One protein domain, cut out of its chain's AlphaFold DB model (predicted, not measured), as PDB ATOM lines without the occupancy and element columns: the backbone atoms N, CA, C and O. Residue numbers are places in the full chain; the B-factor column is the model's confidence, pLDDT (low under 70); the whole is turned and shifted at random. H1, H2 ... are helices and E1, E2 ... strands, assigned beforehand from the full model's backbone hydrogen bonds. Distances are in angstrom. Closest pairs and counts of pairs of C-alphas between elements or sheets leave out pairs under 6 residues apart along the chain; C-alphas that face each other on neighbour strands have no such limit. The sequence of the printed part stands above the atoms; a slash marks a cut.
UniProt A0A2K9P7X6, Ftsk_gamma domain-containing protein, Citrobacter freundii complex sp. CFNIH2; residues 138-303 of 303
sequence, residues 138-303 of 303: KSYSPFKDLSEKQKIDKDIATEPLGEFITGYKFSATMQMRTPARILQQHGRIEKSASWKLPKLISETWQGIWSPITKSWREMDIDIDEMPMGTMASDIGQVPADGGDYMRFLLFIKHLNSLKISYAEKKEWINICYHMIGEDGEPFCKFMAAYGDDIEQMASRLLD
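This is residues 138 to 303 of the 303 residues of the protein "Ftsk_gamma domain-containing protein" of Citrobacter freundii complex sp. CFNIH2 (UniProt A0A2K9P7X6). The domain is elongated: a cluster of four helices makes one end, H4 and H5 folding back on each other as a hairpin with H6 and H7 packed steeply across them, and a long two-stranded ribbon, E2 and E3, runs toward the other end, where H2 sits. The small hairpin E4 and E5 and the short H3 lie between the two, and long links run alongside the ribbon and beyond it. The printed part has 166 residues, with the order E1 H1 H2 E2 H3 E3 E4 E5 H4 H5 H6 H7; the class is mixed, helices and strands, and both two-stranded sheets are antiparallel. It is only just loose, close to compact, with a radius of gyration of the C-alphas of 18.7 A and spans of 57 by 32 by 25 A.

E1, residues 138 to 140, pairs with no named strand; its closest C-alphas to H4, residues 243 to 257, are those of Ser 139 and Arg 247, 7.0 A apart. H1, residues 143 to 148, and H2, residues 154 to 158, are apart. E2, residues 165 to 172, and E3, residues 207 to 213, are antiparallel at 155 degrees, with N 169 and O 210 within hydrogen-bond range at 2.8 A. Residues 168 to 169 of E2 also pair antiparallel with residues 189 to 190. H3, residues 180 to 183, touches H4, closest at the C-alphas of Ala 180 and Leu 250, 6.1 A. E4, residues 230 to 233, and E5, residues 236 to 239, form an antiparallel hairpin; N 231 and O 238 are 2.8 A apart. H4 is the hub, touching H3, H5, H6 and H7. It forms a helical hairpin with H5, residues 262 to 273, at a shallow tilt of 11 degrees, opposite ways; they only just touch, with 3 pairs of C-alphas within 8 A, the closest Leu 255 and Lys 265, 6.8 A. H6, residues 283 to 290, and H7, residues 294 to 302, touch about perpendicular at 82 degrees, closest at the C-alphas of Tyr 290 and Met 297, 5.2 A. In H1, H4, H5 and H7 every O i to N i+4 pair is within hydrogen-bond range; H6 has 2 of 4, H2 0 of 1 but 2 of 2 O i to N i+3 pairs, and H3 is too short for an O i to N i+4 pair.

E1 begins at C-alpha 138 (-55.982, -32.138, -7.373). E2 is 20.3 A long, E3 18.9 A, H4 21.7 A and H5 16.6 A. H7 ends at C-alpha 302 (-54.659, -50.251, 4.272).

The C-alphas farthest apart, those of Asp 220 and Ala 263, are 60.0 A apart. The printed part has no cut; the links H3 to E3 and E3 to E4 are long. The mean pLDDT of the printed part is 92.1, and no printed residue is under 70.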
ATOM      1  N   LYS A 138     -56.608 -33.458  -7.398       93.50
ATOM      2  CA  LYS A 138     -55.982 -32.138  -7.373       93.50
ATOM      3  C   LYS A 138     -55.467 -31.812  -5.985       93.50
ATOM      4  O   LYS A 138     -55.931 -32.372  -4.988       93.50
ATOM      5  N   SER A 139     -54.509 -30.895  -5.918       94.62
ATOM      6  CA  SER A 139     -54.009 -30.405  -4.640       94.62
ATOM      7  C   SER A 139     -53.729 -28.916  -4.675       94.62
ATOM      8  O   SER A 139     -53.476 -28.339  -5.725       94.62
ATOM      9  N   TYR A 140     -53.734 -28.288  -3.506       95.25
ATOM     10  CA  TYR A 140     -53.305 -26.909  -3.378       95.25
ATOM     11  C   TYR A 140     -52.409 -26.744  -2.154       95.25
ATOM     12  O   TYR A 140     -52.783 -27.093  -1.029       95.25
ATOM     13  N   SER A 141     -51.215 -26.195  -2.392       95.38
ATOM     14  CA  SER A 141     -50.249 -25.840  -1.357       95.38
ATOM     15  C   SER A 141     -50.337 -24.343  -1.048       95.38
ATOM     16  O   SER A 141     -50.084 -23.522  -1.930       95.38
ATOM     17  N   PRO A 142     -50.650 -23.947   0.199       95.88
ATOM     18  CA  PRO A 142     -50.810 -22.539   0.558       95.88
ATOM     19  C   PRO A 142     -49.473 -21.845   0.859       95.88
ATOM     20  O   PRO A 142     -49.443 -20.651   1.143       95.88
ATOM     21  N   PHE A 143     -48.363 -22.584   0.902       96.44
ATOM     22  CA  PHE A 143     -47.149 -22.119   1.571       96.44
ATOM     23  C   PHE A 143     -46.399 -21.022   0.825       96.44
ATOM     24  O   PHE A 143     -45.824 -20.149   1.473       96.44
ATOM     25  N   LYS A 144     -46.471 -21.014  -0.510       92.69
ATOM     26  CA  LYS A 144     -45.937 -19.921  -1.326       92.69
ATOM     27  C   LYS A 144     -46.666 -18.611  -1.005       92.69
ATOM     28  O   LYS A 144     -46.043 -17.698  -0.465       92.69
ATOM     29  N   ASP A 145     -47.989 -18.585  -1.172       92.00
ATOM     30  CA  ASP A 145     -48.856 -17.438  -0.866       92.00
ATOM     31  C   ASP A 145     -48.720 -16.953   0.589       92.00
ATOM     32  O   ASP A 145     -48.768 -15.755   0.876       92.00
ATOM     33  N   LEU A 146     -48.571 -17.882   1.540       93.62
ATOM     34  CA  LEU A 146     -48.370 -17.546   2.950       93.62
ATOM     35  C   LEU A 146     -47.001 -16.898   3.195       93.62
ATOM     36  O   LEU A 146     -46.915 -15.976   4.002       93.62
ATOM     37  N   SER A 147     -45.947 -17.355   2.515       93.81
ATOM     38  CA  SER A 147     -44.583 -16.828   2.668       93.81
ATOM     39  C   SER A 147     -44.370 -15.459   2.027       93.81
ATOM     40  O   SER A 147     -43.590 -14.650   2.534       93.81
ATOM     41  N   GLU A 148     -45.089 -15.154   0.948       93.19
ATOM     42  CA  GLU A 148     -45.071 -13.834   0.304       93.19
ATOM     43  C   GLU A 148     -45.599 -12.748   1.252       93.19
ATOM     44  O   GLU A 148     -45.108 -11.622   1.254       93.19
ATOM     45  N   LYS A 149     -46.543 -13.109   2.130       92.25
ATOM     46  CA  LYS A 149     -47.118 -12.211   3.143       92.25
ATOM     47  C   LYS A 149     -46.249 -12.056   4.395       92.25
ATOM     48  O   LYS A 149     -46.518 -11.178   5.215       92.25
ATOM     49  N   GLN A 150     -45.236 -12.903   4.578       92.19
ATOM     50  CA  GLN A 150     -44.324 -12.827   5.718       92.19
ATOM     51  C   GLN A 150     -43.225 -11.790   5.463       92.19
ATOM     52  O   GLN A 150     -42.614 -11.753   4.393       92.19
ATOM     53  N   LYS A 151     -42.925 -10.983   6.485       92.75
ATOM     54  CA  LYS A 151     -41.689 -10.194   6.533       92.75
ATOM     55  C   LYS A 151     -40.549 -11.087   7.016       92.75
ATOM     56  O   LYS A 151     -40.781 -11.946   7.861       92.75
ATOM     57  N   ILE A 152     -39.344 -10.857   6.499       90.50
ATOM     58  CA  ILE A 152     -38.137 -11.543   6.971       90.50
ATOM     59  C   ILE A 152     -37.867 -11.103   8.412       90.50
ATOM     60  O   ILE A 152     -37.816  -9.904   8.702       90.50
ATOM     61  N   ASP A 153     -37.742 -12.074   9.313       92.12
ATOM     62  CA  ASP A 153     -37.372 -11.841  10.702       92.12
ATOM     63  C   ASP A 153     -35.954 -11.265  10.783       92.12
ATOM     64  O   ASP A 153     -35.024 -11.764  10.150       92.12
ATOM     65  N   LYS A 154     -35.778 -10.219  11.593       91.25
ATOM     66  CA  LYS A 154     -34.474  -9.568  11.783       91.25
ATOM     67  C   LYS A 154     -33.457 -10.523  12.392       91.25
ATOM     68  O   LYS A 154     -32.268 -10.400  12.118       91.25
ATOM     69  N   ASP A 155     -33.935 -11.486  13.172       93.12
ATOM     70  CA  ASP A 155     -33.082 -12.453  13.849       93.12
ATOM     71  C   ASP A 155     -32.406 -13.427  12.873       93.12
ATOM     72  O   ASP A 155     -31.362 -13.976  13.221       93.12
ATOM     73  N   ILE A 156     -32.908 -13.572  11.636       91.25
ATOM     74  CA  ILE A 156     -32.226 -14.355  10.589       91.25
ATOM     75  C   ILE A 156     -30.828 -13.793  10.327       91.25
ATOM     76  O   ILE A 156     -29.892 -14.559  10.130       91.25
ATOM     77  N   ALA A 157     -30.643 -12.471  10.407       90.00
ATOM     78  CA  ALA A 157     -29.334 -11.853  10.205       90.00
ATOM     79  C   ALA A 157     -28.297 -12.268  11.265       90.00
ATOM     80  O   ALA A 157     -27.102 -12.101  11.045       90.00
ATOM     81  N   THR A 158     -28.740 -12.796  12.412       91.50
ATOM     82  CA  THR A 158     -27.845 -13.292  13.466       91.50
ATOM     83  C   THR A 158     -27.449 -14.757  13.275       91.50
ATOM     84  O   THR A 158     -26.603 -15.262  14.012       91.50
ATOM     85  N   GLU A 159     -28.029 -15.445  12.288       89.19
ATOM     86  CA  GLU A 159     -27.695 -16.834  11.987       89.19
ATOM     87  C   GLU A 159     -26.374 -16.973  11.232       89.19
ATOM     88  O   GLU A 159     -25.961 -16.063  10.504       89.19
ATOM     89  N   PRO A 160     -25.718 -18.141  11.335       89.50
ATOM     90  CA  PRO A 160     -24.630 -18.482  10.432       89.50
ATOM     91  C   PRO A 160     -25.098 -18.350   8.977       89.50
ATOM     92  O   PRO A 160     -26.083 -18.974   8.587       89.50
ATOM     93  N   LEU A 161     -24.391 -17.542   8.180       88.06
ATOM     94  CA  LEU A 161     -24.758 -17.222   6.790       88.06
ATOM     95  C   LEU A 161     -26.117 -16.508   6.643       88.06
ATOM     96  O   LEU A 161     -26.692 -16.491   5.556       88.06
ATOM     97  N   GLY A 162     -26.614 -15.873   7.708       87.56
ATOM     98  CA  GLY A 162     -27.889 -15.155   7.731       87.56
ATOM     99  C   GLY A 162     -28.017 -14.048   6.680       87.56
ATOM    100  O   GLY A 162     -29.118 -13.735   6.242       87.56
ATOM    101  N   GLU A 163     -26.897 -13.497   6.206       89.31
ATOM    102  CA  GLU A 163     -26.874 -12.522   5.109       89.31
ATOM    103  C   GLU A 163     -27.351 -13.100   3.763       89.31
ATOM    104  O   GLU A 163     -27.845 -12.354   2.913       89.31
ATOM    105  N   PHE A 164     -27.248 -14.420   3.583       91.25
ATOM    106  CA  PHE A 164     -27.664 -15.139   2.380       91.25
ATOM    107  C   PHE A 164     -28.994 -15.870   2.552       91.25
ATOM    108  O   PHE A 164     -29.570 -16.293   1.555       91.25
ATOM    109  N   ILE A 165     -29.494 -16.024   3.779       93.19
ATOM    110  CA  ILE A 165     -30.707 -16.788   4.084       93.19
ATOM    111  C   ILE A 165     -31.927 -15.861   4.068       93.19
ATOM    112  O   ILE A 165     -31.933 -14.792   4.672       93.19
ATOM    113  N   THR A 166     -32.994 -16.281   3.389       92.62
ATOM    114  CA  THR A 166     -34.283 -15.563   3.353       92.62
ATOM    115  C   THR A 166     -35.360 -16.233   4.209       92.62
ATOM    116  O   THR A 166     -36.378 -15.612   4.529       92.62
ATOM    117  N   GLY A 167     -35.138 -17.486   4.603       94.81
ATOM    118  CA  GLY A 167     -36.025 -18.283   5.440       94.81
ATOM    119  C   GLY A 167     -35.679 -19.766   5.360       94.81
ATOM    120  O   GLY A 167     -34.606 -20.139   4.893       94.81
ATOM    121  N   TYR A 168     -36.609 -20.617   5.778       96.06
ATOM    122  CA  TYR A 168     -36.460 -22.068   5.763       96.06
ATOM    123  C   TYR A 168     -37.644 -22.731   5.065       96.06
ATOM    124  O   TYR A 168     -38.795 -22.340   5.273       96.06
ATOM    125  N   LYS A 169     -37.364 -23.765   4.264       96.31
ATOM    126  CA  LYS A 169     -38.356 -24.644   3.634       96.31
ATOM    127  C   LYS A 169     -38.381 -25.988   4.353       96.31
ATOM    128  O   LYS A 169     -37.344 -26.627   4.511       96.31
ATOM    129  N   PHE A 170     -39.560 -26.444   4.749       97.44
ATOM    130  CA  PHE A 170     -39.760 -27.780   5.290       97.44
ATOM    131  C   PHE A 170     -39.951 -28.796   4.165       97.44
ATOM    132  O   PHE A 170     -40.818 -28.633   3.305       97.44
ATOM    133  N   SER A 171     -39.192 -29.883   4.222       96.25
ATOM    134  CA  SER A 171     -39.292 -31.014   3.304       96.25
ATOM    135  C   SER A 171     -39.626 -32.278   4.092       96.25
ATOM    136  O   SER A 171     -38.792 -32.794   4.832       96.25
ATOM    137  N   ALA A 172     -40.861 -32.763   3.948       96.94
ATOM    138  CA  ALA A 172     -41.288 -34.059   4.481       96.94
ATOM    139  C   ALA A 172     -40.647 -35.221   3.706       96.94
ATOM    140  O   ALA A 172     -40.440 -35.103   2.501       96.94
ATOM    141  N   THR A 173     -40.399 -36.357   4.359       95.38
ATOM    142  CA  THR A 173     -39.971 -37.579   3.662       95.38
ATOM    143  C   THR A 173     -41.146 -38.265   2.964       95.38
ATOM    144  O   THR A 173     -42.207 -38.466   3.560       95.38
ATOM    145  N   MET A 174     -40.962 -38.639   1.695       95.38
ATOM    146  CA  MET A 174     -42.008 -39.221   0.843       95.38
ATOM    147  C   MET A 174     -42.099 -40.735   1.032       95.38
ATOM    148  O   MET A 174     -41.704 -41.518   0.169       95.38
ATOM    149  N   GLN A 175     -42.594 -41.146   2.197       93.56
ATOM    150  CA  GLN A 175     -42.735 -42.552   2.568       93.56
ATOM    151  C   GLN A 175     -44.167 -42.864   2.994       93.56
ATOM    152  O   GLN A 175     -44.839 -42.026   3.598       93.56
ATOM    153  N   MET A 176     -44.608 -44.101   2.784       91.56
ATOM    154  CA  MET A 176     -45.904 -44.592   3.252       91.56
ATOM    155  C   MET A 176     -46.036 -44.505   4.768       91.56
ATOM    156  O   MET A 176     -47.120 -44.241   5.275       91.56
ATOM    157  N   ARG A 177     -44.950 -44.667   5.527       92.81
ATOM    158  CA  ARG A 177     -44.975 -44.499   6.990       92.81
ATOM    159  C   ARG A 177     -45.081 -43.040   7.448       92.81
ATOM    160  O   ARG A 177     -45.392 -42.796   8.613       92.81
ATOM    161  N   THR A 178     -44.830 -42.064   6.573       94.94
ATOM    162  CA  THR A 178     -44.868 -40.647   6.946       94.94
ATOM    163  C   THR A 178     -46.307 -40.234   7.287       94.94
ATOM    164  O   THR A 178     -47.224 -40.448   6.487       94.94
ATOM    165  N   PRO A 179     -46.561 -39.634   8.466       95.56
ATOM    166  CA  PRO A 179     -47.914 -39.244   8.849       95.56
ATOM    167  C   PRO A 179     -48.498 -38.162   7.931       95.56
ATOM    168  O   PRO A 179     -47.802 -37.218   7.551       95.56
ATOM    169  N   ALA A 180     -49.813 -38.213   7.679       95.62
ATOM    170  CA  ALA A 180     -50.512 -37.233   6.837       95.62
ATOM    171  C   ALA A 180     -50.277 -35.784   7.287       95.62
ATOM    172  O   ALA A 180     -50.025 -34.914   6.462       95.62
ATOM    173  N   ARG A 181     -50.277 -35.529   8.604       95.88
ATOM    174  CA  ARG A 181     -50.013 -34.195   9.171       95.88
ATOM    175  C   ARG A 181     -48.640 -33.630   8.794       95.88
ATOM    176  O   ARG A 181     -48.477 -32.420   8.836       95.88
ATOM    177  N   ILE A 182     -47.667 -34.487   8.479       97.06
ATOM    178  CA  ILE A 182     -46.316 -34.087   8.068       97.06
ATOM    179  C   ILE A 182     -46.272 -33.870   6.557       97.06
ATOM    180  O   ILE A 182     -45.800 -32.828   6.114       97.06
ATOM    181  N   LEU A 183     -46.833 -34.801   5.776       96.94
ATOM    182  CA  LEU A 183     -46.957 -34.663   4.318       96.94
ATOM    183  C   LEU A 183     -47.708 -33.380   3.941       96.94
ATOM    184  O   LEU A 183     -47.270 -32.629   3.080       96.94
ATOM    185  N   GLN A 184     -48.776 -33.057   4.674       97.38
ATOM    186  CA  GLN A 184     -49.551 -31.827   4.502       97.38
ATOM    187  C   GLN A 184     -48.762 -30.535   4.777       97.38
ATOM    188  O   GLN A 184     -49.268 -29.446   4.507       97.38
ATOM    189  N   GLN A 185     -47.565 -30.631   5.357       97.62
ATOM    190  CA  GLN A 185     -46.672 -29.503   5.623       97.62
ATOM    191  C   GLN A 185     -45.490 -29.447   4.652       97.62
ATOM    192  O   GLN A 185     -44.672 -28.535   4.759       97.62
ATOM    193  N   HIS A 186     -45.382 -30.393   3.715       97.44
ATOM    194  CA  HIS A 186     -44.325 -30.392   2.712       97.44
ATOM    195  C   HIS A 186     -44.326 -29.074   1.919       97.44
ATOM    196  O   HIS A 186     -45.371 -28.556   1.530       97.44
ATOM    197  N   GLY A 187     -43.146 -28.494   1.723       95.81
ATOM    198  CA  GLY A 187     -42.989 -27.208   1.054       95.81
ATOM    199  C   GLY A 187     -43.363 -25.994   1.906       95.81
ATOM    200  O   GLY A 187     -43.407 -24.892   1.366       95.81
ATOM    201  N   ARG A 188     -43.613 -26.154   3.215       97.31
ATOM    202  CA  ARG A 188     -43.850 -25.019   4.115       97.31
ATOM    203  C   ARG A 188     -42.649 -24.095   4.167       97.31
ATOM    204  O   ARG A 188     -41.537 -24.560   4.358       97.31
ATOM    205  N   ILE A 189     -42.893 -22.793   4.047       97.00
ATOM    206  CA  ILE A 189     -41.856 -21.765   4.095       97.00
ATOM    207  C   ILE A 189     -42.103 -20.862   5.303       97.00
ATOM    208  O   ILE A 189     -43.211 -20.352   5.493       97.00
ATOM    209  N   GLU A 190     -41.061 -20.660   6.102       96.62
ATOM    210  CA  GLU A 190     -41.052 -19.748   7.246       96.62
ATOM    211  C   GLU A 190     -39.862 -18.796   7.117       96.62
ATOM    212  O   GLU A 190     -38.715 -19.229   7.035       96.62
ATOM    213  N   LYS A 191     -40.128 -17.488   7.099       95.38
ATOM    214  CA  LYS A 191     -39.103 -16.433   7.051       95.38
ATOM    215  C   LYS A 191     -38.693 -15.995   8.461       95.38
ATOM    216  O   LYS A 191     -38.604 -14.801   8.747       95.38
ATOM    217  N   SER A 192     -38.494 -16.966   9.348       94.31
ATOM    218  CA  SER A 192     -38.042 -16.775  10.728       94.31
ATOM    219  C   SER A 192     -36.743 -17.523  10.999       94.31
ATOM    220  O   SER A 192     -36.348 -18.397  10.226       94.31
ATOM    221  N   ALA A 193     -36.077 -17.161  12.096       93.38
ATOM    222  CA  ALA A 193     -34.848 -17.825  12.496       93.38
ATOM    223  C   ALA A 193     -35.077 -19.306  12.871       93.38
ATOM    224  O   ALA A 193     -36.153 -19.672  13.354       93.38
ATOM    225  N   SER A 194     -34.063 -20.153  12.709       93.19
ATOM    226  CA  SER A 194     -34.102 -21.611  12.845       93.19
ATOM    227  C   SER A 194     -34.655 -22.095  14.190       93.19
ATOM    228  O   SER A 194     -35.433 -23.050  14.236       93.19
ATOM    229  N   TRP A 195     -34.350 -21.403  15.291       91.44
ATOM    230  CA  TRP A 195     -34.875 -21.728  16.628       91.44
ATOM    231  C   TRP A 195     -36.324 -21.277  16.863       91.44
ATOM    232  O   TRP A 195     -36.940 -21.690  17.846       91.44
ATOM    233  N   LYS A 196     -36.881 -20.433  15.989       94.69
ATOM    234  CA  LYS A 196     -38.287 -19.995  16.021       94.69
ATOM    235  C   LYS A 196     -39.188 -20.830  15.112       94.69
ATOM    236  O   LYS A 196     -40.396 -20.588  15.068       94.69
ATOM    237  N   LEU A 197     -38.626 -21.784  14.369       94.62
ATOM    238  CA  LEU A 197     -39.393 -22.624  13.457       94.62
ATOM    239  C   LEU A 197     -40.394 -23.505  14.223       94.62
ATOM    240  O   LEU A 197     -40.095 -24.004  15.313       94.62
ATOM    241  N   PRO A 198     -41.595 -23.738  13.665       94.75
ATOM    242  CA  PRO A 198     -42.587 -24.572  14.319       94.75
ATOM    243  C   PRO A 198     -42.117 -26.031  14.387       94.75
ATOM    244  O   PRO A 198     -41.600 -26.599  13.420       94.75
ATOM    245  N   LYS A 199     -42.369 -26.679  15.528       94.19
ATOM    246  CA  LYS A 199     -42.084 -28.106  15.715       94.19
ATOM    247  C   LYS A 199     -43.139 -28.962  15.007       94.19
ATOM    248  O   LYS A 199     -44.169 -29.299  15.583       94.19
ATOM    249  N   LEU A 200     -42.880 -29.296  13.744       94.44
ATOM    250  CA  LEU A 200     -43.784 -30.109  12.920       94.44
ATOM    251  C   LEU A 200     -43.613 -31.614  13.171       94.44
ATOM    252  O   LEU A 200     -44.596 -32.351  13.285       94.44
ATOM    253  N   ILE A 201     -42.364 -32.065  13.273       94.88
ATOM    254  CA  ILE A 201     -41.993 -33.482  13.353       94.88
ATOM    255  C   ILE A 201     -41.915 -33.979  14.800       94.88
ATOM    256  O   ILE A 201     -41.542 -33.239  15.715       94.88
ATOM    257  N   SER A 202     -42.270 -35.247  15.004       93.50
ATOM    258  CA  SER A 202     -42.002 -35.970  16.254       93.50
ATOM    259  C   SER A 202     -40.681 -36.731  16.192       93.50
ATOM    260  O   SER A 202     -39.998 -36.841  17.206       93.50
ATOM    261  N   GLU A 203     -40.315 -37.218  15.008       94.69
ATOM    262  CA  GLU A 203     -39.116 -38.018  14.767       94.69
ATOM    263  C   GLU A 203     -38.290 -37.397  13.641       94.69
ATOM    264  O   GLU A 203     -38.839 -36.867  12.675       94.69
ATOM    265  N   THR A 204     -36.966 -37.471  13.746       92.94
ATOM    266  CA  THR A 204     -36.032 -36.773  12.846       92.94
ATOM    267  C   THR A 204     -36.102 -37.247  11.395       92.94
ATOM    268  O   THR A 204     -35.857 -36.461  10.488       92.94
ATOM    269  N   TRP A 205     -36.484 -38.503  11.149       94.19
ATOM    270  CA  TRP A 205     -36.623 -39.040   9.791       94.19
ATOM    271  C   TRP A 205     -37.867 -38.525   9.052       94.19
ATOM    272  O   TRP A 205     -37.986 -38.741   7.851       94.19
ATOM    273  N   GLN A 206     -38.815 -37.871   9.731       95.44
ATOM    274  CA  GLN A 206     -40.089 -37.456   9.125       95.44
ATOM    275  C   GLN A 206     -39.945 -36.258   8.177       95.44
ATOM    276  O   GLN A 206     -40.812 -36.019   7.335       95.44
ATOM    277  N   GLY A 207     -38.873 -35.484   8.316       95.31
ATOM    278  CA  GLY A 207     -38.603 -34.338   7.463       95.31
ATOM    279  C   GLY A 207     -37.529 -33.428   8.034       95.31
ATOM    280  O   GLY A 207     -37.069 -33.609   9.159       95.31
ATOM    281  N   ILE A 208     -37.149 -32.430   7.247       95.81
ATOM    282  CA  ILE A 208     -36.072 -31.498   7.573       95.81
ATOM    283  C   ILE A 208     -36.444 -30.073   7.167       95.81
ATOM    284  O   ILE A 208     -37.164 -29.860   6.193       95.81
ATOM    285  N   TRP A 209     -35.946 -29.097   7.924       96.44
ATOM    286  CA  TRP A 209     -35.924 -27.699   7.512       96.44
ATOM    287  C   TRP A 209     -34.606 -27.406   6.807       96.44
ATOM    288  O   TRP A 209     -33.538 -27.612   7.379       96.44
ATOM    289  N   SER A 210     -34.687 -26.914   5.578       94.25
ATOM    290  CA  SER A 210     -33.529 -26.510   4.786       94.25
ATOM    291  C   SER A 210     -33.550 -24.996   4.587       94.25
ATOM    292  O   SER A 210     -34.628 -24.449   4.335       94.25
ATOM    293  N   PRO A 211     -32.404 -24.305   4.711       94.81
ATOM    294  CA  PRO A 211     -32.345 -22.873   4.460       94.81
ATOM    295  C   PRO A 211     -32.684 -22.583   2.996       94.81
ATOM    296  O   PRO A 211     -32.283 -23.316   2.092       94.81
ATOM    297  N   ILE A 212     -33.431 -21.508   2.777       93.25
ATOM    298  CA  ILE A 212     -33.675 -20.918   1.465       93.25
ATOM    299  C   ILE A 212     -32.706 -19.757   1.331       93.25
ATOM    300  O   ILE A 212     -32.717 -18.837   2.154       93.25
ATOM    301  N   THR A 213     -31.868 -19.804   0.307       92.00
ATOM    302  CA  THR A 213     -30.942 -18.718   0.016       92.00
ATOM    303  C   THR A 213     -31.620 -17.636  -0.814       92.00
ATOM    304  O   THR A 213     -32.662 -17.857  -1.432       92.00
ATOM    305  N   LYS A 214     -31.024 -16.446  -0.824       91.19
ATOM    306  CA  LYS A 214     -31.267 -15.460  -1.875       91.19
ATOM    307  C   LYS A 214     -30.989 -16.092  -3.240       91.19
ATOM    308  O   LYS A 214     -30.210 -17.044  -3.341       91.19
ATOM    309  N   SER A 215     -31.630 -15.559  -4.268       90.50
ATOM    310  CA  SER A 215     -31.300 -15.931  -5.643       90.50
ATOM    311  C   SER A 215     -29.892 -15.463  -6.016       90.50
ATOM    312  O   SER A 215     -29.384 -14.500  -5.435       90.50
ATOM    313  N   TRP A 216     -29.273 -16.088  -7.020       91.06
ATOM    314  CA  TRP A 216     -27.978 -15.656  -7.556       91.06
ATOM    315  C   TRP A 216     -28.001 -14.174  -7.938       91.06
ATOM    316  O   TRP A 216     -27.106 -13.418  -7.567       91.06
ATOM    317  N   ARG A 217     -29.088 -13.722  -8.574       91.81
ATOM    318  CA  ARG A 217     -29.260 -12.325  -8.996       91.81
ATOM    319  C   ARG A 217     -29.390 -11.349  -7.828       91.81
ATOM    320  O   ARG A 217     -28.910 -10.230  -7.923       91.81
ATOM    321  N   GLU A 218     -29.997 -11.767  -6.719       89.56
ATOM    322  CA  GLU A 218     -30.023 -10.980  -5.474       89.56
ATOM    323  C   GLU A 218     -28.656 -10.920  -4.773       89.56
ATOM    324  O   GLU A 218     -28.473 -10.116  -3.859       89.56
ATOM    325  N   MET A 219     -27.712 -11.774  -5.175       88.75
ATOM    326  CA  MET A 219     -26.312 -11.741  -4.751       88.75
ATOM    327  C   MET A 219     -25.397 -11.088  -5.803       88.75
ATOM    328  O   MET A 219     -24.187 -11.286  -5.750       88.75
ATOM    329  N   ASP A 220     -25.957 -10.342  -6.762       89.81
ATOM    330  CA  ASP A 220     -25.234  -9.720  -7.883       89.81
ATOM    331  C   ASP A 220     -24.470 -10.725  -8.774       89.81
ATOM    332  O   ASP A 220     -23.473 -10.393  -9.417       89.81
ATOM    333  N   ILE A 221     -24.956 -11.968  -8.840       91.31
ATOM    334  CA  ILE A 221     -24.433 -13.034  -9.697       91.31
ATOM    335  C   ILE A 221     -25.471 -13.332 -10.785       91.31
ATOM    336  O   ILE A 221     -26.552 -13.854 -10.514       91.31
ATOM    337  N   ASP A 222     -25.155 -13.012 -12.039       91.75
ATOM    338  CA  ASP A 222     -26.063 -13.249 -13.169       91.75
ATOM    339  C   ASP A 222     -25.965 -14.696 -13.670       91.75
ATOM    340  O   ASP A 222     -25.341 -15.004 -14.685       91.75
ATOM    341  N   ILE A 223     -26.540 -15.605 -12.885       92.00
ATOM    342  CA  ILE A 223     -26.664 -17.026 -13.199       92.00
ATOM    343  C   ILE A 223     -28.128 -17.424 -13.014       92.00
ATOM    344  O   ILE A 223     -28.815 -16.952 -12.105       92.00
ATOM    345  N   ASP A 224     -28.617 -18.290 -13.899       88.50
ATOM    346  CA  ASP A 224     -29.952 -18.857 -13.764       88.50
ATOM    347  C   ASP A 224     -30.047 -19.787 -12.553       88.50
ATOM    348  O   ASP A 224     -29.135 -20.556 -12.243       88.50
ATOM    349  N   GLU A 225     -31.192 -19.738 -11.877       87.00
ATOM    350  CA  GLU A 225     -31.475 -20.662 -10.788       87.00
ATOM    351  C   GLU A 225     -31.512 -22.102 -11.291       87.00
ATOM    352  O   GLU A 225     -32.017 -22.398 -12.380       87.00
ATOM    353  N   MET A 226     -31.008 -23.019 -10.466       84.44
ATOM    354  CA  MET A 226     -31.098 -24.437 -10.784       84.44
ATOM    355  C   MET A 226     -32.572 -24.868 -10.832       84.44
ATOM    356  O   MET A 226     -33.364 -24.461  -9.974       84.44
ATOM    357  N   PRO A 227     -32.960 -25.715 -11.802       80.50
ATOM    358  CA  PRO A 227     -34.318 -26.234 -11.862       80.50
ATOM    359  C   PRO A 227     -34.630 -27.062 -10.612       80.50
ATOM    360  O   PRO A 227     -33.734 -27.608  -9.961       80.50
ATOM    361  N   MET A 228     -35.920 -27.181 -10.287       77.94
ATOM    362  CA  MET A 228     -36.350 -28.020  -9.171       77.94
ATOM    363  C   MET A 228     -35.863 -29.456  -9.378       77.94
ATOM    364  O   MET A 228     -36.115 -30.067 -10.415       77.94
ATOM    365  N   GLY A 229     -35.137 -29.967  -8.386       87.19
ATOM    366  CA  GLY A 229     -34.594 -31.318  -8.415       87.19
ATOM    367  C   GLY A 229     -35.644 -32.392  -8.137       87.19
ATOM    368  O   GLY A 229     -36.854 -32.156  -8.130       87.19
ATOM    369  N   THR A 230     -35.150 -33.590  -7.848       92.62
ATOM    370  CA  THR A 230     -35.950 -34.710  -7.353       92.62
ATOM    371  C   THR A 230     -35.656 -34.968  -5.880       92.62
ATOM    372  O   THR A 230     -34.663 -34.494  -5.325       92.62
ATOM    373  N   MET A 231     -36.525 -35.735  -5.233       92.12
ATOM    374  CA  MET A 231     -36.317 -36.235  -3.883       92.12
ATOM    375  C   MET A 231     -36.532 -37.745  -3.811       92.12
ATOM    376  O   MET A 231     -37.279 -38.326  -4.598       92.12
ATOM    377  N   ALA A 232     -35.880 -38.381  -2.839       90.56
ATOM    378  CA  ALA A 232     -36.041 -39.805  -2.590       90.56
ATOM    379  C   ALA A 232     -37.411 -40.119  -1.964       90.56
ATOM    380  O   ALA A 232     -37.902 -39.396  -1.092       90.56
ATOM    381  N   SER A 233     -37.988 -41.237  -2.389       93.38
ATOM    382  CA  SER A 233     -39.255 -41.789  -1.916       93.38
ATOM    383  C   SER A 233     -39.194 -43.318  -1.856       93.38
ATOM    384  O   SER A 233     -38.232 -43.919  -2.340       93.38
ATOM    385  N   ASP A 234     -40.237 -43.954  -1.319       88.69
ATOM    386  CA  ASP A 234     -40.346 -45.425  -1.305       88.69
ATOM    387  C   ASP A 234     -40.383 -46.046  -2.716       88.69
ATOM    388  O   ASP A 234     -40.051 -47.218  -2.873       88.69
ATOM    389  N   ILE A 235     -40.741 -45.266  -3.743       90.94
ATOM    390  CA  ILE A 235     -40.844 -45.718  -5.140       90.94
ATOM    391  C   ILE A 235     -39.700 -45.203  -6.031       90.94
ATOM    392  O   ILE A 235     -39.782 -45.265  -7.256       90.94
ATOM    393  N   GLY A 236     -38.632 -44.669  -5.434       90.62
ATOM    394  CA  GLY A 236     -37.508 -44.068  -6.155       90.62
ATOM    395  C   GLY A 236     -37.534 -42.540  -6.137       90.62
ATOM    396  O   GLY A 236     -37.879 -41.930  -5.126       90.62
ATOM    397  N   GLN A 237     -37.103 -41.904  -7.226       92.44
ATOM    398  CA  GLN A 237     -37.030 -40.442  -7.322       92.44
ATOM    399  C   GLN A 237     -38.385 -39.858  -7.736       92.44
ATOM    400  O   GLN A 237     -38.951 -40.267  -8.745       92.44
ATOM    401  N   VAL A 238     -38.878 -38.882  -6.976       93.50
ATOM    402  CA  VAL A 238     -40.104 -38.123  -7.274       93.50
ATOM    403  C   VAL A 238     -39.784 -36.628  -7.375       93.50
ATOM    404  O   VAL A 238     -38.725 -36.211  -6.898       93.50
ATOM    405  N   PRO A 239     -40.651 -35.802  -7.985       93.69
ATOM    406  CA  PRO A 239     -40.472 -34.349  -8.000       93.69
ATOM    407  C   PRO A 239     -40.235 -33.764  -6.596       93.69
ATOM    408  O   PRO A 239     -40.782 -34.261  -5.611       93.69
ATOM    409  N   ALA A 240     -39.415 -32.714  -6.480       91.88
ATOM    410  CA  ALA A 240     -39.049 -32.119  -5.185       91.88
ATOM    411  C   ALA A 240     -40.197 -31.416  -4.431       91.88
ATOM    412  O   ALA A 240     -40.014 -31.036  -3.275       91.88
ATOM    413  N   ASP A 241     -41.349 -31.206  -5.066       90.88
ATOM    414  CA  ASP A 241     -42.603 -30.775  -4.432       90.88
ATOM    415  C   ASP A 241     -43.502 -31.958  -4.015       90.88
ATOM    416  O   ASP A 241     -44.609 -31.761  -3.510       90.88
ATOM    417  N   GLY A 242     -43.019 -33.189  -4.216       91.56
ATOM    418  CA  GLY A 242     -43.708 -34.448  -3.959       91.56
ATOM    419  C   GLY A 242     -44.556 -34.952  -5.130       91.56
ATOM    420  O   GLY A 242     -44.823 -36.157  -5.193       91.56
ATOM    421  N   GLY A 243     -44.952 -34.065  -6.049       93.31
ATOM    422  CA  GLY A 243     -45.800 -34.352  -7.206       93.31
ATOM    423  C   GLY A 243     -47.033 -35.213  -6.903       93.31
ATOM    424  O   GLY A 243     -47.582 -35.241  -5.794       93.31
ATOM    425  N   ASP A 244     -47.448 -35.986  -7.902       95.31
ATOM    426  CA  ASP A 244     -48.593 -36.897  -7.803       95.31
ATOM    427  C   ASP A 244     -48.398 -38.048  -6.812       95.31
ATOM    428  O   ASP A 244     -49.381 -38.561  -6.271       95.31
ATOM    429  N   TYR A 245     -47.156 -38.413  -6.486       96.06
ATOM    430  CA  TYR A 245     -46.903 -39.423  -5.463       96.06
ATOM    431  C   TYR A 245     -47.297 -38.926  -4.065       96.06
ATOM    432  O   TYR A 245     -47.939 -39.650  -3.305       96.06
ATOM    433  N   MET A 246     -47.011 -37.663  -3.726       96.44
ATOM    434  CA  MET A 246     -47.508 -37.071  -2.480       96.44
ATOM    435  C   MET A 246     -49.042 -37.021  -2.458       96.44
ATOM    436  O   MET A 246     -49.643 -37.315  -1.419       96.44
ATOM    437  N   ARG A 247     -49.689 -36.682  -3.584       96.06
ATOM    438  CA  ARG A 247     -51.160 -36.696  -3.698       96.06
ATOM    439  C   ARG A 247     -51.720 -38.098  -3.434       96.06
ATOM    440  O   ARG A 247     -52.666 -38.228  -2.657       96.06
ATOM    441  N   PHE A 248     -51.090 -39.130  -3.994       96.19
ATOM    442  CA  PHE A 248     -51.407 -40.534  -3.729       96.19
ATOM    443  C   PHE A 248     -51.259 -40.888  -2.242       96.19
ATOM    444  O   PHE A 248     -52.210 -41.381  -1.634       96.19
ATOM    445  N   LEU A 249     -50.124 -40.561  -1.611       95.94
ATOM    446  CA  LEU A 249     -49.912 -40.812  -0.179       95.94
ATOM    447  C   LEU A 249     -50.993 -40.139   0.678       95.94
ATOM    448  O   LEU A 249     -51.567 -40.765   1.571       95.94
ATOM    449  N   LEU A 250     -51.299 -38.869   0.406       96.44
ATOM    450  CA  LEU A 250     -52.335 -38.126   1.121       96.44
ATOM    451  C   LEU A 250     -53.720 -38.755   0.937       96.44
ATOM    452  O   LEU A 250     -54.472 -38.828   1.910       96.44
ATOM    453  N   PHE A 251     -54.037 -39.240  -0.265       95.75
ATOM    454  CA  PHE A 251     -55.290 -39.934  -0.548       95.75
ATOM    455  C   PHE A 251     -55.408 -41.236   0.252       95.75
ATOM    456  O   PHE A 251     -56.385 -41.416   0.978       95.75
ATOM    457  N   ILE A 252     -54.389 -42.100   0.216       95.00
ATOM    458  CA  ILE A 252     -54.386 -43.361   0.975       95.00
ATOM    459  C   ILE A 252     -54.484 -43.095   2.481       95.00
ATOM    460  O   ILE A 252     -55.264 -43.733   3.189       95.00
ATOM    461  N   LYS A 253     -53.761 -42.094   2.998       94.75
ATOM    462  CA  LYS A 253     -53.868 -41.718   4.415       94.75
ATOM    463  C   LYS A 253     -55.241 -41.167   4.779       94.75
ATOM    464  O   LYS A 253     -55.723 -41.439   5.879       94.75
ATOM    465  N   HIS A 254     -55.874 -40.415   3.882       93.62
ATOM    466  CA  HIS A 254     -57.244 -39.969   4.080       93.62
ATOM    467  C   HIS A 254     -58.199 -41.165   4.133       93.62
ATOM    468  O   HIS A 254     -58.941 -41.286   5.107       93.62
ATOM    469  N   LEU A 255     -58.100 -42.095   3.180       93.06
ATOM    470  CA  LEU A 255     -58.897 -43.322   3.140       93.06
ATOM    471  C   LEU A 255     -58.744 -44.154   4.424       93.06
ATOM    472  O   LEU A 255     -59.736 -44.595   5.005       93.06
ATOM    473  N   ASN A 256     -57.519 -44.295   4.934       92.00
ATOM    474  CA  ASN A 256     -57.264 -45.016   6.182       92.00
ATOM    475  C   ASN A 256     -57.870 -44.324   7.409       92.00
ATOM    476  O   ASN A 256     -58.299 -45.009   8.338       92.00
ATOM    477  N   SER A 257     -57.965 -42.990   7.393       91.69
ATOM    478  CA  SER A 257     -58.598 -42.207   8.461       91.69
ATOM    479  C   SER A 257     -60.132 -42.280   8.472       91.69
ATOM    480  O   SER A 257     -60.746 -41.962   9.494       91.69
ATOM    481  N   LEU A 258     -60.759 -42.703   7.366       91.81
ATOM    482  CA  LEU A 258     -62.210 -42.847   7.276       91.81
ATOM    483  C   LEU A 258     -62.704 -44.038   8.107       91.81
ATOM    484  O   LEU A 258     -62.146 -45.139   8.073       91.81
ATOM    485  N   LYS A 259     -63.805 -43.818   8.833       92.06
ATOM    486  CA  LYS A 259     -64.506 -44.833   9.636       92.06
ATOM    487  C   LYS A 259     -65.498 -45.627   8.776       92.06
ATOM    488  O   LYS A 259     -66.693 -45.616   9.046       92.06
ATOM    489  N   ILE A 260     -64.987 -46.259   7.724       92.50
ATOM    490  CA  ILE A 260     -65.747 -47.089   6.776       92.50
ATOM    491  C   ILE A 260     -65.271 -48.545   6.840       92.50
ATOM    492  O   ILE A 260     -64.204 -48.829   7.398       92.50
ATOM    493  N   SER A 261     -66.063 -49.467   6.296       92.88
ATOM    494  CA  SER A 261     -65.737 -50.896   6.293       92.88
ATOM    495  C   SER A 261     -64.511 -51.204   5.425       92.88
ATOM    496  O   SER A 261     -64.179 -50.471   4.493       92.88
ATOM    497  N   TYR A 262     -63.829 -52.321   5.705       89.25
ATOM    498  CA  TYR A 262     -62.689 -52.760   4.887       89.25
ATOM    499  C   TYR A 262     -63.095 -53.034   3.429       89.25
ATOM    500  O   TYR A 262     -62.335 -52.730   2.514       89.25
ATOM    501  N   ALA A 263     -64.312 -53.544   3.204       89.56
ATOM    502  CA  ALA A 263     -64.850 -53.770   1.865       89.56
ATOM    503  C   ALA A 263     -64.969 -52.460   1.067       89.56
ATOM    504  O   ALA A 263     -64.483 -52.391  -0.059       89.56
ATOM    505  N   GLU A 264     -65.513 -51.400   1.676       90.62
ATOM    506  CA  GLU A 264     -65.588 -50.072   1.050       90.62
ATOM    507  C   GLU A 264     -64.192 -49.483   0.803       90.62
ATOM    508  O   GLU A 264     -63.945 -48.883  -0.241       90.62
ATOM    509  N   LYS A 265     -63.237 -49.681   1.723       90.94
ATOM    510  CA  LYS A 265     -61.844 -49.260   1.489       90.94
ATOM    511  C   LYS A 265     -61.230 -49.984   0.293       90.94
ATOM    512  O   LYS A 265     -60.575 -49.341  -0.520       90.94
ATOM    513  N   LYS A 266     -61.458 -51.293   0.156       90.06
ATOM    514  CA  LYS A 266     -60.976 -52.086  -0.984       90.06
ATOM    515  C   LYS A 266     -61.579 -51.594  -2.304       90.06
ATOM    516  O   LYS A 266     -60.862 -51.499  -3.296       90.06
ATOM    517  N   GLU A 267     -62.854 -51.213  -2.306       90.12
ATOM    518  CA  GLU A 267     -63.495 -50.590  -3.469       90.12
ATOM    519  C   GLU A 267     -62.828 -49.256  -3.835       90.12
ATOM    520  O   GLU A 267     -62.468 -49.041  -4.991       90.12
ATOM    521  N   TRP A 268     -62.543 -48.403  -2.849       90.88
ATOM    522  CA  TRP A 268     -61.785 -47.172  -3.077       90.88
ATOM    523  C   TRP A 268     -60.368 -47.418  -3.594       90.88
ATOM    524  O   TRP A 268     -59.902 -46.643  -4.422       90.88
ATOM    525  N   ILE A 269     -59.688 -48.481  -3.157       91.19
ATOM    526  CA  ILE A 269     -58.382 -48.881  -3.705       91.19
ATOM    527  C   ILE A 269     -58.509 -49.307  -5.175       91.19
ATOM    528  O   ILE A 269     -57.667 -48.935  -5.990       91.19
ATOM    529  N   ASN A 270     -59.577 -50.017  -5.542       89.94
ATOM    530  CA  ASN A 270     -59.844 -50.366  -6.938       89.94
ATOM    531  C   ASN A 270     -60.096 -49.116  -7.800       89.94
ATOM    532  O   ASN A 270     -59.553 -48.997  -8.894       89.94
ATOM    533  N   ILE A 271     -60.853 -48.138  -7.291       89.38
ATOM    534  CA  ILE A 271     -61.039 -46.850  -7.981       89.38
ATOM    535  C   ILE A 271     -59.703 -46.092  -8.060       89.38
ATOM    536  O   ILE A 271     -59.369 -45.558  -9.115       89.38
ATOM    537  N   CYS A 272     -58.924 -46.084  -6.971       90.12
ATOM    538  CA  CYS A 272     -57.602 -45.456  -6.863       90.12
ATOM    539  C   CYS A 272     -56.650 -45.925  -7.968       90.12
ATOM    540  O   CYS A 272     -55.937 -45.108  -8.541       90.12
ATOM    541  N   TYR A 273     -56.697 -47.208  -8.332       89.56
ATOM    542  CA  TYR A 273     -55.893 -47.772  -9.419       89.56
ATOM    543  C   TYR A 273     -56.097 -47.044 -10.760       89.56
ATOM    544  O   TYR A 273     -55.158 -46.894 -11.540       89.56
ATOM    545  N   HIS A 274     -57.304 -46.538 -11.014       88.94
ATOM    546  CA  HIS A 274     -57.654 -45.803 -12.231       88.94
ATOM    547  C   HIS A 274     -57.598 -44.274 -12.067       88.94
ATOM    548  O   HIS A 274     -57.945 -43.543 -12.997       88.94
ATOM    549  N   MET A 275     -57.175 -43.776 -10.901       91.25
ATOM    550  CA  MET A 275     -57.017 -42.343 -10.664       91.25
ATOM    551  C   MET A 275     -55.732 -41.808 -11.285       91.25
ATOM    552  O   MET A 275     -54.729 -42.511 -11.433       91.25
ATOM    553  N   ILE A 276     -55.765 -40.520 -11.603       92.50
ATOM    554  CA  ILE A 276     -54.618 -39.769 -12.104       92.50
ATOM    555  C   ILE A 276     -54.394 -38.589 -11.162       92.50
ATOM    556  O   ILE A 276     -55.346 -38.000 -10.645       92.50
ATOM    557  N   GLY A 277     -53.142 -38.246 -10.904       91.50
ATOM    558  CA  GLY A 277     -52.852 -36.993 -10.234       91.50
ATOM    559  C   GLY A 277     -52.977 -35.788 -11.171       91.50
ATOM    560  O   GLY A 277     -53.241 -35.900 -12.369       91.50
ATOM    561  N   GLU A 278     -52.855 -34.600 -10.604       91.06
ATOM    562  CA  GLU A 278     -52.971 -33.340 -11.337       91.06
ATOM    563  C   GLU A 278     -51.827 -33.123 -12.328       91.06
ATOM    564  O   GLU A 278     -52.043 -32.495 -13.366       91.06
ATOM    565  N   ASP A 279     -50.649 -33.684 -12.041       90.00
ATOM    566  CA  ASP A 279     -49.481 -33.590 -12.918       90.00
ATOM    567  C   ASP A 279     -49.547 -34.632 -14.060       90.00
ATOM    568  O   ASP A 279     -48.734 -34.600 -14.984       90.00
ATOM    569  N   GLY A 280     -50.558 -35.512 -14.044       88.25
ATOM    570  CA  GLY A 280     -50.873 -36.465 -15.107       88.25
ATOM    571  C   GLY A 280     -50.339 -37.881 -14.886       88.25
ATOM    572  O   GLY A 280     -50.528 -38.734 -15.754       88.25
ATOM    573  N   GLU A 281     -49.703 -38.165 -13.747       90.44
ATOM    574  CA  GLU A 281     -49.189 -39.500 -13.443       90.44
ATOM    575  C   GLU A 281     -50.311 -40.407 -12.898       90.44
ATOM    576  O   GLU A 281     -51.020 -40.034 -11.954       90.44
ATOM    577  N   PRO A 282     -50.499 -41.613 -13.468       91.75
ATOM    578  CA  PRO A 282     -51.526 -42.539 -13.013       91.75
ATOM    579  C   PRO A 282     -51.102 -43.231 -11.714       91.75
ATOM    580  O   PRO A 282     -49.968 -43.690 -11.566       91.75
ATOM    581  N   PHE A 283     -52.032 -43.374 -10.773       93.25
ATOM    582  CA  PHE A 283     -51.735 -43.932  -9.452       93.25
ATOM    583  C   PHE A 283     -51.391 -45.425  -9.486       93.25
ATOM    584  O   PHE A 283     -50.618 -45.880  -8.641       93.25
ATOM    585  N   CYS A 284     -51.851 -46.181 -10.493       90.50
ATOM    586  CA  CYS A 284     -51.440 -47.576 -10.694       90.50
ATOM    587  C   CYS A 284     -49.912 -47.748 -10.760       90.50
ATOM    588  O   CYS A 284     -49.386 -48.729 -10.239       90.50
ATOM    589  N   LYS A 285     -49.188 -46.765 -11.316       91.88
ATOM    590  CA  LYS A 285     -47.718 -46.752 -11.374       91.88
ATOM    591  C   LYS A 285     -47.097 -46.799  -9.979       91.88
ATOM    592  O   LYS A 285     -46.104 -47.486  -9.767       91.88
ATOM    593  N   PHE A 286     -47.683 -46.074  -9.030       92.56
ATOM    594  CA  PHE A 286     -47.218 -46.034  -7.645       92.56
ATOM    595  C   PHE A 286     -47.654 -47.285  -6.884       92.56
ATOM    596  O   PHE A 286     -46.880 -47.841  -6.109       92.56
ATOM    597  N   MET A 287     -48.874 -47.762  -7.142       91.62
ATOM    598  CA  MET A 287     -49.427 -48.959  -6.509       91.62
ATOM    599  C   MET A 287     -48.674 -50.240  -6.886       91.62
ATOM    600  O   MET A 287     -48.569 -51.132  -6.049       91.62
ATOM    601  N   ALA A 288     -48.084 -50.306  -8.083       90.12
ATOM    602  CA  ALA A 288     -47.257 -51.429  -8.530       90.12
ATOM    603  C   ALA A 288     -46.061 -51.725  -7.602       90.12
ATOM    604  O   ALA A 288     -45.602 -52.859  -7.526       90.12
ATOM    605  N   ALA A 289     -45.578 -50.739  -6.836       87.88
ATOM    606  CA  ALA A 289     -44.533 -50.966  -5.834       87.88
ATOM    607  C   ALA A 289     -45.025 -51.754  -4.601       87.88
ATOM    608  O   ALA A 289     -44.217 -52.234  -3.806       87.88
ATOM    609  N   TYR A 290     -46.344 -51.891  -4.428       86.50
ATOM    610  CA  TYR A 290     -46.978 -52.464  -3.240       86.50
ATOM    611  C   TYR A 290     -47.649 -53.819  -3.486       86.50
ATOM    612  O   TYR A 290     -48.133 -54.421  -2.530       86.50
ATOM    613  N   GLY A 291     -47.616 -54.372  -4.696       86.56
ATOM    614  CA  GLY A 291     -48.121 -55.716  -4.987       86.56
ATOM    615  C   GLY A 291     -48.323 -55.946  -6.480       86.56
ATOM    616  O   GLY A 291     -48.313 -54.994  -7.253       86.56
ATOM    617  N   ASP A 292     -48.533 -57.205  -6.862       84.81
ATOM    618  CA  ASP A 292     -48.798 -57.589  -8.257       84.81
ATOM    619  C   ASP A 292     -50.302 -57.642  -8.579       84.81
ATOM    620  O   ASP A 292     -50.704 -57.550  -9.738       84.81
ATOM    621  N   ASP A 293     -51.145 -57.764  -7.550       88.69
ATOM    622  CA  ASP A 293     -52.601 -57.779  -7.658       88.69
ATOM    623  C   ASP A 293     -53.252 -56.780  -6.685       88.69
ATOM    624  O   ASP A 293     -52.648 -56.327  -5.706       88.69
ATOM    625  N   ILE A 294     -54.511 -56.427  -6.957       84.88
ATOM    626  CA  ILE A 294     -55.262 -55.420  -6.189       84.88
ATOM    627  C   ILE A 294     -55.474 -55.858  -4.734       84.88
ATOM    628  O   ILE A 294     -55.591 -55.014  -3.849       84.88
ATOM    629  N   GLU A 295     -55.519 -57.158  -4.458       86.69
ATOM    630  CA  GLU A 295     -55.758 -57.679  -3.115       86.69
ATOM    631  C   GLU A 295     -54.519 -57.527  -2.226       86.69
ATOM    632  O   GLU A 295     -54.619 -57.012  -1.111       86.69
ATOM    633  N   GLN A 296     -53.339 -57.850  -2.756       87.94
ATOM    634  CA  GLN A 296     -52.051 -57.589  -2.121       87.94
ATOM    635  C   GLN A 296     -51.820 -56.092  -1.923       87.94
ATOM    636  O   GLN A 296     -51.438 -55.673  -0.828       87.94
ATOM    637  N   MET A 297     -52.095 -55.278  -2.952       88.50
ATOM    638  CA  MET A 297     -51.989 -53.819  -2.860       88.50
ATOM    639  C   MET A 297     -52.914 -53.272  -1.767       88.50
ATOM    640  O   MET A 297     -52.478 -52.480  -0.934       88.50
ATOM    641  N   ALA A 298     -54.178 -53.709  -1.731       87.25
ATOM    642  CA  ALA A 298     -55.145 -53.272  -0.731       87.25
ATOM    643  C   ALA A 298     -54.717 -53.659   0.687       87.25
ATOM    644  O   ALA A 298     -54.819 -52.825   1.579       87.25
ATOM    645  N   SER A 299     -54.194 -54.871   0.905       88.19
ATOM    646  CA  SER A 299     -53.651 -55.252   2.215       88.19
ATOM    647  C   SER A 299     -52.538 -54.291   2.635       88.19
ATOM    648  O   SER A 299     -52.672 -53.602   3.638       88.19
ATOM    649  N   ARG A 300     -51.486 -54.134   1.820       87.94
ATOM    650  CA  ARG A 300     -50.302 -53.346   2.210       87.94
ATOM    651  C   ARG A 300     -50.551 -51.841   2.334       87.94
ATOM    652  O   ARG A 300     -49.813 -51.168   3.046       87.94
ATOM    653  N   LEU A 301     -51.526 -51.294   1.607       88.56
ATOM    654  CA  LEU A 301     -51.855 -49.865   1.654       88.56
ATOM    655  C   LEU A 301     -52.815 -49.509   2.800       88.56
ATOM    656  O   LEU A 301     -52.824 -48.356   3.245       88.56
ATOM    657  N   LEU A 302     -53.640 -50.464   3.240       85.50
ATOM    658  CA  LEU A 302     -54.659 -50.251   4.272       85.50
ATOM    659  C   LEU A 302     -54.220 -50.701   5.676       85.50
ATOM    660  O   LEU A 302     -54.851 -50.263   6.642       85.50
ATOM    661  N   ASP A 303     -53.175 -51.528   5.774       73.69
ATOM    662  CA  ASP A 303     -52.497 -51.906   7.026       73.69
ATOM    663  C   ASP A 303     -51.706 -50.726   7.643       73.69
ATOM    664  O   ASP A 303     -51.763 -50.562   8.886       73.69
TER     665      ASP A 303